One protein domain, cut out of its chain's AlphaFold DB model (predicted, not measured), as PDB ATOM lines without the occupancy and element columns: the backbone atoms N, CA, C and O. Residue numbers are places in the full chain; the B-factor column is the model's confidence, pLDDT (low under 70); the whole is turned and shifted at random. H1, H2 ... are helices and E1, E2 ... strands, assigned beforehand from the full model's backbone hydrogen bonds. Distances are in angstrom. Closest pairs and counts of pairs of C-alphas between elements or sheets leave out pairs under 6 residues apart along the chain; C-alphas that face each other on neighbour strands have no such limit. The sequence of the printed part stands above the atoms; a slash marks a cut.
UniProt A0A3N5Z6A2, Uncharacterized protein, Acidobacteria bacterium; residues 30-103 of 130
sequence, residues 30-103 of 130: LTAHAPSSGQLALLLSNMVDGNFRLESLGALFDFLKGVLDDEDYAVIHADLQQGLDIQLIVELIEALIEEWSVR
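This is residues 30 to 103 of the 130 residues of an uncharacterized protein of Acidobacteria bacterium (UniProt A0A3N5Z6A2). Three helices, H1, H2 and H3, stand roughly side by side in a row with H2 in the middle, each running opposite to the one before, and the longest helix, H4, crosses one face of the row at a slant, over H2. The short strand E1 lies at the end of the row where H2 ends and H3 begins. The row is loose on the side of H3, which is near H2 but does not clearly touch it, and residues 48 to 54, at the turn from H1 to H2, stick out free. The printed part has 74 residues, with one named strand and four named helices in the order E1, H1, H2, H3, H4; the class is mostly helix. The whole is compact, with a radius of gyration of the C-alphas of 11.9 A, and rounded, spanning 29 by 28 by 18 A.

E1, residues 30 to 32, pairs with no named strand and is apart from H1, residues 37 to 48. H1 and H2, residues 54 to 67, form a helical hairpin: they touch, closest at the C-alphas of Asn 46 and Ser 56, 5.7 A apart, with a shallow tilt of 24 degrees, opposite ways. H2 and H3, residues 70 to 81, are close but not clearly touching; their closest C-alphas, of Lys 65 and Tyr 73, are 5.9 A apart, and the helices run opposite ways at a shallow tilt of 28 degrees. H2 touches H4, residues 86 to 102, with residues 60 to 64 alone, and H4 touches H2 with residues 89 to 93 alone. The closest C-alphas of this pair, of Leu 60 and Val 90, are 7.8 A apart, and the tilt is steep, 47 degrees, the same way. H3 and H4 are close but not clearly touching, closest at the C-alphas of Leu 80 and Ile 86, 7.8 A apart; they run opposite ways at a tilt of 35.1 degrees, only just steep. H1 is apart from H3 and from H4. The closest C-alphas of E1 and H3, of Leu 30 and Asp 72, are 5.7 A apart, and those of E1 and H2, of Ala 32 and Val 67, 5.3 A. In H1, H2, H3 and H4 every O i to N i+4 pair is within hydrogen-bond range.

E1 begins at C-alpha 30, (47.225, 126.329, 172.788), and is 6.7 A long from first to last C-alpha. H1 measures 16.5 A, H2 20.5 A and H3 16.2 A. H2 begins at C-alpha 54, (35.464, 103.734, 169.382). H4 measures 24.3 A and ends at C-alpha 102, (50.617, 123.186, 153.347).

The two C-alphas farthest apart, of Gln 82 and Arg 103, are 34.7 A from each other. The printed part has no cut, and its four links between named elements are tight. Mean pLDDT of the printed part is 79.4; residues 48 to 55 and 102 to 103 are under 70.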
ATOM      1  N   LEU A  30      46.559 127.623 172.683       85.38
ATOM      2  CA  LEU A  30      47.225 126.329 172.788       85.38
ATOM      3  C   LEU A  30      48.323 126.203 171.732       85.38
ATOM      4  O   LEU A  30      48.279 126.856 170.682       85.38
ATOM      5  N   THR A  31      49.307 125.347 171.996       84.81
ATOM      6  CA  THR A  31      50.422 125.073 171.087       84.81
ATOM      7  C   THR A  31      50.444 123.602 170.672       84.81
ATOM      8  O   THR A  31      50.610 122.701 171.488       84.81
ATOM      9  N   ALA A  32      50.336 123.355 169.365       86.31
ATOM     10  CA  ALA A  32      50.521 122.043 168.759       86.31
ATOM     11  C   ALA A  32      51.897 121.926 168.096       86.31
ATOM     12  O   ALA A  32      52.244 122.648 167.160       86.31
ATOM     13  N   HIS A  33      52.668 120.954 168.547       87.50
ATOM     14  CA  HIS A  33      53.922 120.531 167.958       87.50
ATOM     15  C   HIS A  33      53.704 119.590 166.790       87.50
ATOM     16  O   HIS A  33      52.816 118.740 166.794       87.50
ATOM     17  N   ALA A  34      54.596 119.667 165.809       84.44
ATOM     18  CA  ALA A  34      54.526 118.753 164.689       84.44
ATOM     19  C   ALA A  34      54.676 117.282 165.118       84.44
ATOM     20  O   ALA A  34      55.619 116.943 165.849       84.44
ATOM     21  N   PRO A  35      53.810 116.386 164.612       83.94
ATOM     22  CA  PRO A  35      53.872 114.971 164.926       83.94
ATOM     23  C   PRO A  35      55.130 114.354 164.320       83.94
ATOM     24  O   PRO A  35      55.651 114.813 163.304       83.94
ATOM     25  N   SER A  36      55.603 113.259 164.902       83.00
ATOM     26  CA  SER A  36      56.588 112.378 164.266       83.00
ATOM     27  C   SER A  36      55.963 111.570 163.123       83.00
ATOM     28  O   SER A  36      54.752 111.332 163.107       83.00
ATOM     29  N   SER A  37      56.779 111.085 162.175       77.69
ATOM     30  CA  SER A  37      56.281 110.273 161.046       77.69
ATOM     31  C   SER A  37      55.478 109.051 161.505       77.69
ATOM     32  O   SER A  37      54.519 108.660 160.846       77.69
ATOM     33  N   GLY A  38      55.853 108.460 162.646       77.19
ATOM     34  CA  GLY A  38      55.151 107.317 163.232       77.19
ATOM     35  C   GLY A  38      53.771 107.683 163.779       77.19
ATOM     36  O   GLY A  38      52.816 106.961 163.517       77.19
ATOM     37  N   GLN A  39      53.649 108.814 164.480       83.25
ATOM     38  CA  GLN A  39      52.360 109.289 165.006       83.25
ATOM     39  C   GLN A  39      51.376 109.597 163.874       83.25
ATOM     40  O   GLN A  39      50.220 109.187 163.937       83.25
ATOM     41  N   LEU A  40      51.848 110.248 162.807       82.94
ATOM     42  CA  LEU A  40      51.016 110.555 161.644       82.94
ATOM     43  C   LEU A  40      50.606 109.283 160.882       82.94
ATOM     44  O   LEU A  40      49.445 109.137 160.514       82.94
ATOM     45  N   ALA A  41      51.521 108.327 160.689       80.56
ATOM     46  CA  ALA A  41      51.197 107.049 160.050       80.56
ATOM     47  C   ALA A  41      50.173 106.229 160.856       80.56
ATOM     48  O   ALA A  41      49.258 105.651 160.269       80.56
ATOM     49  N   LEU A  42      50.301 106.204 162.188       81.50
ATOM     50  CA  LEU A  42      49.344 105.539 163.074       81.50
ATOM     51  C   LEU A  42      47.962 106.185 162.975       81.50
ATOM     52  O   LEU A  42      46.975 105.471 162.796       81.50
ATOM     53  N   LEU A  43      47.889 107.515 163.013       82.69
ATOM     54  CA  LEU A  43      46.630 108.233 162.852       82.69
ATOM     55  C   LEU A  43      45.966 107.904 161.505       82.69
ATOM     56  O   LEU A  43      44.814 107.480 161.477       82.69
ATOM     57  N   LEU A  44      46.706 108.010 160.395       79.31
ATOM     58  CA  LEU A  44      46.191 107.693 159.058       79.31
ATOM     59  C   LEU A  44      45.694 106.247 158.956       79.31
ATOM     60  O   LEU A  44      44.628 106.008 158.393       79.31
ATOM     61  N   SER A  45      46.423 105.285 159.531       78.56
ATOM     62  CA  SER A  45      46.001 103.879 159.511       78.56
ATOM     63  C   SER A  45      44.657 103.653 160.211       78.56
ATOM     64  O   SER A  45      43.857 102.862 159.729       78.56
ATOM     65  N   ASN A  46      44.365 104.411 161.273       75.38
ATOM     66  CA  ASN A  46      43.100 104.322 162.007       75.38
ATOM     67  C   ASN A  46      41.938 105.067 161.322       75.38
ATOM     68  O   ASN A  46      40.780 104.822 161.664       75.38
ATOM     69  N   MET A  47      42.226 105.964 160.370       71.62
ATOM     70  CA  MET A  47      41.213 106.708 159.608       71.62
ATOM     71  C   MET A  47      40.820 106.016 158.291       71.62
ATOM     72  O   MET A  47      39.680 106.137 157.849       71.62
ATOM     73  N   VAL A  48      41.734 105.265 157.662       67.06
ATOM     74  CA  VAL A  48      41.515 104.626 156.346       67.06
ATOM     75  C   VAL A  48      40.524 103.456 156.397       67.06
ATOM     76  O   VAL A  48      39.865 103.175 155.396       67.06
ATOM     77  N   ASP A  49      40.345 102.812 157.552       61.22
ATOM     78  CA  ASP A  49      39.491 101.621 157.685       61.22
ATOM     79  C   ASP A  49      37.973 101.897 157.578       61.22
ATOM     80  O   ASP A  49      37.162 100.979 157.724       61.22
ATOM     81  N   GLY A  50      37.556 103.136 157.278       54.12
ATOM     82  CA  GLY A  50      36.201 103.498 156.826       54.12
ATOM     83  C   GLY A  50      35.077 103.330 157.857       54.12
ATOM     84  O   GLY A  50      33.971 103.824 157.652       54.12
ATOM     85  N   ASN A  51      35.354 102.677 158.982       53.31
ATOM     86  CA  ASN A  51      34.493 102.596 160.148       53.31
ATOM     87  C   ASN A  51      35.131 103.421 161.257       53.31
ATOM     88  O   ASN A  51      36.021 102.936 161.951       53.31
ATOM     89  N   PHE A  52      34.650 104.649 161.434       58.38
ATOM     90  CA  PHE A  52      34.978 105.464 162.596       58.38
ATOM     91  C   PHE A  52      34.455 104.742 163.850       58.38
ATOM     92  O   PHE A  52      33.267 104.777 164.172       58.38
ATOM     93  N   ARG A  53      35.326 103.954 164.483       60.69
ATOM     94  CA  ARG A  53      35.010 103.118 165.646       60.69
ATOM     95  C   ARG A  53      35.421 103.838 166.923       60.69
ATOM     96  O   ARG A  53      36.200 104.782 166.901       60.69
ATOM     97  N   LEU A  54      34.963 103.322 168.063       60.44
ATOM     98  CA  LEU A  54      35.464 103.734 169.382       60.44
ATOM     99  C   LEU A  54      36.999 103.624 169.483       60.44
ATOM    100  O   LEU A  54      37.631 104.417 170.169       60.44
ATOM    101  N   GLU A  55      37.605 102.679 168.763       64.38
ATOM    102  CA  GLU A  55      39.062 102.520 168.661       64.38
ATOM    103  C   GLU A  55      39.723 103.702 167.925       64.38
ATOM    104  O   GLU A  55      40.787 104.162 168.337       64.38
ATOM    105  N   SER A  56      39.053 104.265 166.912       72.12
ATOM    106  CA  SER A  56      39.495 105.474 166.207       72.12
ATOM    107  C   SER A  56      39.510 106.694 167.134       72.12
ATOM    108  O   SER A  56      40.407 107.519 167.022       72.12
ATOM    109  N   LEU A  57      38.587 106.782 168.103       75.81
ATOM    110  CA  LEU A  57      38.581 107.861 169.105       75.81
ATOM    111  C   LEU A  57      39.809 107.816 170.016       75.81
ATOM    112  O   LEU A  57      40.426 108.846 170.267       75.81
ATOM    113  N   GLY A  58      40.185 106.620 170.482       79.94
ATOM    114  CA  GLY A  58      41.399 106.438 171.280       79.94
ATOM    115  C   GLY A  58      42.644 106.906 170.525       79.94
ATOM    116  O   GLY A  58      43.456 107.643 171.076       79.94
ATOM    117  N   ALA A  59      42.735 106.572 169.236       81.69
ATOM    118  CA  ALA A  59      43.833 107.010 168.382       81.69
ATOM    119  C   ALA A  59      43.879 108.539 168.186       81.69
ATOM    120  O   ALA A  59      44.970 109.104 168.149       81.69
ATOM    121  N   LEU A  60      42.727 109.218 168.100       84.38
ATOM    122  CA  LEU A  60      42.670 110.686 168.030       84.38
ATOM    123  C   LEU A  60      43.190 111.326 169.322       84.38
ATOM    124  O   LEU A  60      43.968 112.278 169.270       84.38
ATOM    125  N   PHE A  61      42.822 110.780 170.483       85.88
ATOM    126  CA  PHE A  61      43.304 111.283 171.770       85.88
ATOM    127  C   PHE A  61      44.787 111.017 171.992       85.88
ATOM    128  O   PHE A  61      45.500 111.911 172.443       85.88
ATOM    129  N   ASP A  62      45.263 109.825 171.637       87.31
ATOM    130  CA  ASP A  62      46.686 109.492 171.693       87.31
ATOM    131  C   ASP A  62      47.504 110.373 170.743       87.31
ATOM    132  O   ASP A  62      48.626 110.771 171.066       87.31
ATOM    133  N   PHE A  63      46.933 110.723 169.586       87.81
ATOM    134  CA  PHE A  63      47.538 111.673 168.667       87.81
ATOM    135  C   PHE A  63      47.611 113.076 169.277       87.81
ATOM    136  O   PHE A  63      48.708 113.627 169.337       87.81
ATOM    137  N   LEU A  64      46.497 113.616 169.789       88.38
ATOM    138  CA  LEU A  64      46.447 114.936 170.431       88.38
ATOM    139  C   LEU A  64      47.413 115.045 171.609       88.38
ATOM    140  O   LEU A  64      48.187 115.993 171.673       88.38
ATOM    141  N   LYS A  65      47.449 114.039 172.482       88.81
ATOM    142  CA  LYS A  65      48.414 113.959 173.585       88.81
ATOM    143  C   LYS A  65      49.869 113.938 173.103       88.81
ATOM    144  O   LYS A  65      50.784 114.316 173.822       88.81
ATOM    145  N   GLY A  66      50.099 113.430 171.896       86.69
ATOM    146  CA  GLY A  66      51.417 113.371 171.285       86.69
ATOM    147  C   GLY A  66      51.872 114.671 170.621       86.69
ATOM    148  O   GLY A  66      53.077 114.810 170.394       86.69
ATOM    149  N   VAL A  67      50.943 115.568 170.278       88.62
ATOM    150  CA  VAL A  67      51.225 116.828 169.568       88.62
ATOM    151  C   VAL A  67      51.016 118.062 170.439       88.62
ATOM    152  O   VAL A  67      51.687 119.057 170.214       88.62
ATOM    153  N   LEU A  68      50.149 118.013 171.442       89.31
ATOM    154  CA  LEU A  68      49.953 119.094 172.406       89.31
ATOM    155  C   LEU A  68      50.872 118.916 173.615       89.31
ATOM    156  O   LEU A  68      51.306 117.802 173.920       89.31
ATOM    157  N   ASP A  69      51.141 120.011 174.318       88.62
ATOM    158  CA  ASP A  69      51.722 119.934 175.656       88.62
ATOM    159  C   ASP A  69      50.711 119.340 176.654       88.62
ATOM    160  O   ASP A  69      49.497 119.405 176.454       88.62
ATOM    161  N   ASP A  70      51.207 118.737 177.740       86.81
ATOM    162  CA  ASP A  70      50.359 118.036 178.721       86.81
ATOM    163  C   ASP A  70      49.291 118.960 179.345       86.81
ATOM    164  O   ASP A  70      48.187 118.505 179.652       86.81
ATOM    165  N   GLU A  71      49.617 120.246 179.529       86.88
ATOM    166  CA  GLU A  71      48.703 121.270 180.056       86.88
ATOM    167  C   GLU A  71      47.595 121.589 179.040       86.88
ATOM    168  O   GLU A  71      46.414 121.497 179.372       86.88
ATOM    169  N   ASP A  72      47.966 121.832 177.783       87.19
ATOM    170  CA  ASP A  72      47.039 122.137 176.687       87.19
ATOM    171  C   ASP A  72      46.112 120.952 176.367       87.19
ATOM    172  O   ASP A  72      44.912 121.107 176.131       87.19
ATOM    173  N   TYR A  73      46.654 119.731 176.403       88.50
ATOM    174  CA  TYR A  73      45.861 118.516 176.248       88.50
ATOM    175  C   TYR A  73      44.843 118.352 177.382       88.50
ATOM    176  O   TYR A  73      43.729 117.885 177.140       88.50
ATOM    177  N   ALA A  74      45.196 118.731 178.616       87.50
ATOM    178  CA  ALA A  74      44.289 118.623 179.754       87.50
ATOM    179  C   ALA A  74      43.060 119.533 179.608       87.50
ATOM    180  O   ALA A  74      41.973 119.116 180.009       87.50
ATOM    181  N   VAL A  75      43.215 120.713 178.996       86.19
ATOM    182  CA  VAL A  75      42.111 121.640 178.684       86.19
ATOM    183  C   VAL A  75      41.126 120.978 177.721       86.19
ATOM    184  O   VAL A  75      39.967 120.756 178.067       86.19
ATOM    185  N   ILE A  76      41.616 120.521 176.565       84.94
ATOM    186  CA  ILE A  76      40.780 119.852 175.556       84.94
ATOM    187  C   ILE A  76      40.137 118.575 176.120       84.94
ATOM    188  O   ILE A  76      38.965 118.287 175.874       84.94
ATOM    189  N   HIS A  77      40.881 117.799 176.910       85.75
ATOM    190  CA  HIS A  77      40.366 116.584 177.535       85.75
ATOM    191  C   HIS A  77      39.278 116.874 178.582       85.75
ATOM    192  O   HIS A  77      38.315 116.112 178.689       85.75
ATOM    193  N   ALA A  78      39.397 117.965 179.345       85.25
ATOM    194  CA  ALA A  78      38.366 118.388 180.289       85.25
ATOM    195  C   ALA A  78      37.069 118.785 179.567       85.25
ATOM    196  O   ALA A  78      35.987 118.409 180.024       85.25
ATOM    197  N   ASP A  79      37.167 119.458 178.422       82.12
ATOM    198  CA  ASP A  79      36.004 119.822 177.606       82.12
ATOM    199  C   ASP A  79      35.322 118.588 177.008       82.12
ATOM    200  O   ASP A  79      34.096 118.457 177.021       82.12
ATOM    201  N   LEU A  80      36.110 117.609 176.561       78.62
ATOM    202  CA  LEU A  80      35.603 116.325 176.074       78.62
ATOM    203  C   LEU A  80      34.801 115.561 177.123       78.62
ATOM    204  O   LEU A  80      33.755 114.990 176.810       78.62
ATOM    205  N   GLN A  81      35.240 115.587 178.381       79.62
ATOM    206  CA  GLN A  81      34.488 114.983 179.482       79.62
ATOM    207  C   GLN A  81      33.169 115.708 179.780       79.62
ATOM    208  O   GLN A  81      32.251 115.095 180.328       79.62
ATOM    209  N   GLN A  82      33.053 116.981 179.400       80.19
ATOM    210  CA  GLN A  82      31.842 117.788 179.555       80.19
ATOM    211  C   GLN A  82      30.858 117.639 178.383       80.19
ATOM    212  O   GLN A  82      29.768 118.210 178.426       80.19
ATOM    213  N   GLY A  83      31.191 116.819 177.382       70.56
ATOM    214  CA  GLY A  83      30.321 116.530 176.242       70.56
ATOM    215  C   GLY A  83      30.669 117.304 174.974       70.56
ATOM    216  O   GLY A  83      29.780 117.512 174.150       70.56
ATOM    217  N   LEU A  84      31.930 117.727 174.814       74.31
ATOM    218  CA  LEU A  84      32.425 118.285 173.554       74.31
ATOM    219  C   LEU A  84      32.107 117.359 172.373       74.31
ATOM    220  O   LEU A  84      32.216 116.132 172.467       74.31
ATOM    221  N   ASP A  85      31.756 117.971 171.246       78.56
ATOM    222  CA  ASP A  85      31.495 117.256 170.007       78.56
ATOM    223  C   ASP A  85      32.784 116.622 169.464       78.56
ATOM    224  O   ASP A  85      33.771 117.299 169.174       78.56
ATOM    225  N   ILE A  86      32.759 115.302 169.296       78.56
ATOM    226  CA  ILE A  86      33.831 114.527 168.663       78.56
ATOM    227  C   ILE A  86      34.137 115.071 167.262       78.56
ATOM    228  O   ILE A  86      35.294 115.049 166.840       78.56
ATOM    229  N   GLN A  87      33.125 115.585 166.559       79.62
ATOM    230  CA  GLN A  87      33.290 116.189 165.242       79.62
ATOM    231  C   GLN A  87      34.268 117.371 165.280       79.62
ATOM    232  O   GLN A  87      35.110 117.492 164.396       79.62
ATOM    233  N   LEU A  88      34.232 118.181 166.341       82.44
ATOM    234  CA  LEU A  88      35.131 119.321 166.513       82.44
ATOM    235  C   LEU A  88      36.591 118.881 166.697       82.44
ATOM    236  O   LEU A  88      37.507 119.529 166.200       82.44
ATOM    237  N   ILE A  89      36.822 117.756 167.382       83.19
ATOM    238  CA  ILE A  89      38.167 117.178 167.523       83.19
ATOM    239  C   ILE A  89      38.705 116.691 166.181       83.19
ATOM    240  O   ILE A  89      39.886 116.879 165.887       83.19
ATOM    241  N   VAL A  90      37.852 116.070 165.366       82.94
ATOM    242  CA  VAL A  90      38.230 115.642 164.016       82.94
ATOM    243  C   VAL A  90      38.601 116.856 163.167       82.94
ATOM    244  O   VAL A  90      39.685 116.869 162.590       82.94
ATOM    245  N   GLU A  91      37.774 117.903 163.172       84.00
ATOM    246  CA  GLU A  91      38.042 119.154 162.449       84.00
ATOM    247  C   GLU A  91      39.341 119.832 162.910       84.00
ATOM    248  O   GLU A  91      40.135 120.277 162.082       84.00
ATOM    249  N   LEU A  92      39.610 119.859 164.222       84.81
ATOM    250  CA  LEU A  92      40.863 120.382 164.768       84.81
ATOM    251  C   LEU A  92      42.073 119.612 164.225       84.81
ATOM    252  O   LEU A  92      43.059 120.211 163.798       84.81
ATOM    253  N   ILE A  93      42.016 118.280 164.247       84.81
ATOM    254  CA  ILE A  93      43.117 117.429 163.784       84.81
ATOM    255  C   ILE A  93      43.329 117.590 162.276       84.81
ATOM    256  O   ILE A  93      44.475 117.688 161.838       84.81
ATOM    257  N   GLU A  94      42.255 117.657 161.490       83.12
ATOM    258  CA  GLU A  94      42.325 117.928 160.052       83.12
ATOM    259  C   GLU A  94      42.981 119.284 159.769       83.12
ATOM    260  O   GLU A  94      43.917 119.341 158.971       83.12
ATOM    261  N   ALA A  95      42.584 120.342 160.484       82.62
ATOM    262  CA  ALA A  95      43.174 121.672 160.351       82.62
ATOM    263  C   ALA A  95      44.670 121.689 160.715       82.62
ATOM    264  O   ALA A  95      45.480 122.279 160.000       82.62
ATOM    265  N   LEU A  96      45.072 120.998 161.788       83.50
ATOM    266  CA  LEU A  96      46.484 120.875 162.173       83.50
ATOM    267  C   LEU A  96      47.304 120.124 161.114       83.50
ATOM    268  O   LEU A  96      48.414 120.540 160.771       83.50
ATOM    269  N   ILE A  97      46.765 119.028 160.570       81.69
ATOM    270  CA  ILE A  97      47.408 118.270 159.489       81.69
ATOM    271  C   ILE A  97      47.526 119.123 158.232       81.69
ATOM    272  O   ILE A  97      48.582 119.107 157.595       81.69
ATOM    273  N   GLU A  98      46.482 119.872 157.880       81.50
ATOM    274  CA  GLU A  98      46.501 120.787 156.747       81.50
ATOM    275  C   GLU A  98      47.618 121.817 156.923       81.50
ATOM    276  O   GLU A  98      48.516 121.875 156.084       81.50
ATOM    277  N   GLU A  99      47.667 122.521 158.052       80.38
ATOM    278  CA  GLU A  99      48.706 123.509 158.360       80.38
ATOM    279  C   GLU A  99      50.130 122.926 158.334       80.38
ATOM    280  O   GLU A  99      51.060 123.538 157.790       80.38
ATOM    281  N   TRP A 100      50.326 121.707 158.851       78.75
ATOM    282  CA  TRP A 100      51.612 121.017 158.733       78.75
ATOM    283  C   TRP A 100      51.928 120.621 157.285       78.75
ATOM    284  O   TRP A 100      53.090 120.671 156.886       78.75
ATOM    285  N   SER A 101      50.928 120.250 156.484       72.06
ATOM    286  CA  SER A 101      51.100 119.760 155.107       72.06
ATOM    287  C   SER A 101      51.219 120.860 154.042       72.06
ATOM    288  O   SER A 101      51.860 120.644 153.013       72.06
ATOM    289  N   VAL A 102      50.648 122.046 154.283       65.19
ATOM    290  CA  VAL A 102      50.617 123.186 153.347       65.19
ATOM    291  C   VAL A 102      52.000 123.825 153.179       65.19
ATOM    292  O   VAL A 102      52.266 124.504 152.182       65.19
ATOM    293  N   ARG A 103      52.942 123.572 154.096       55.47
ATOM    294  CA  ARG A 103      54.324 124.035 153.932       55.47
ATOM    295  C   ARG A 103      55.068 123.116 152.958       55.47
ATOM    296  O   ARG A 103      55.248 121.936 153.252       55.47
TER     297      ARG A 103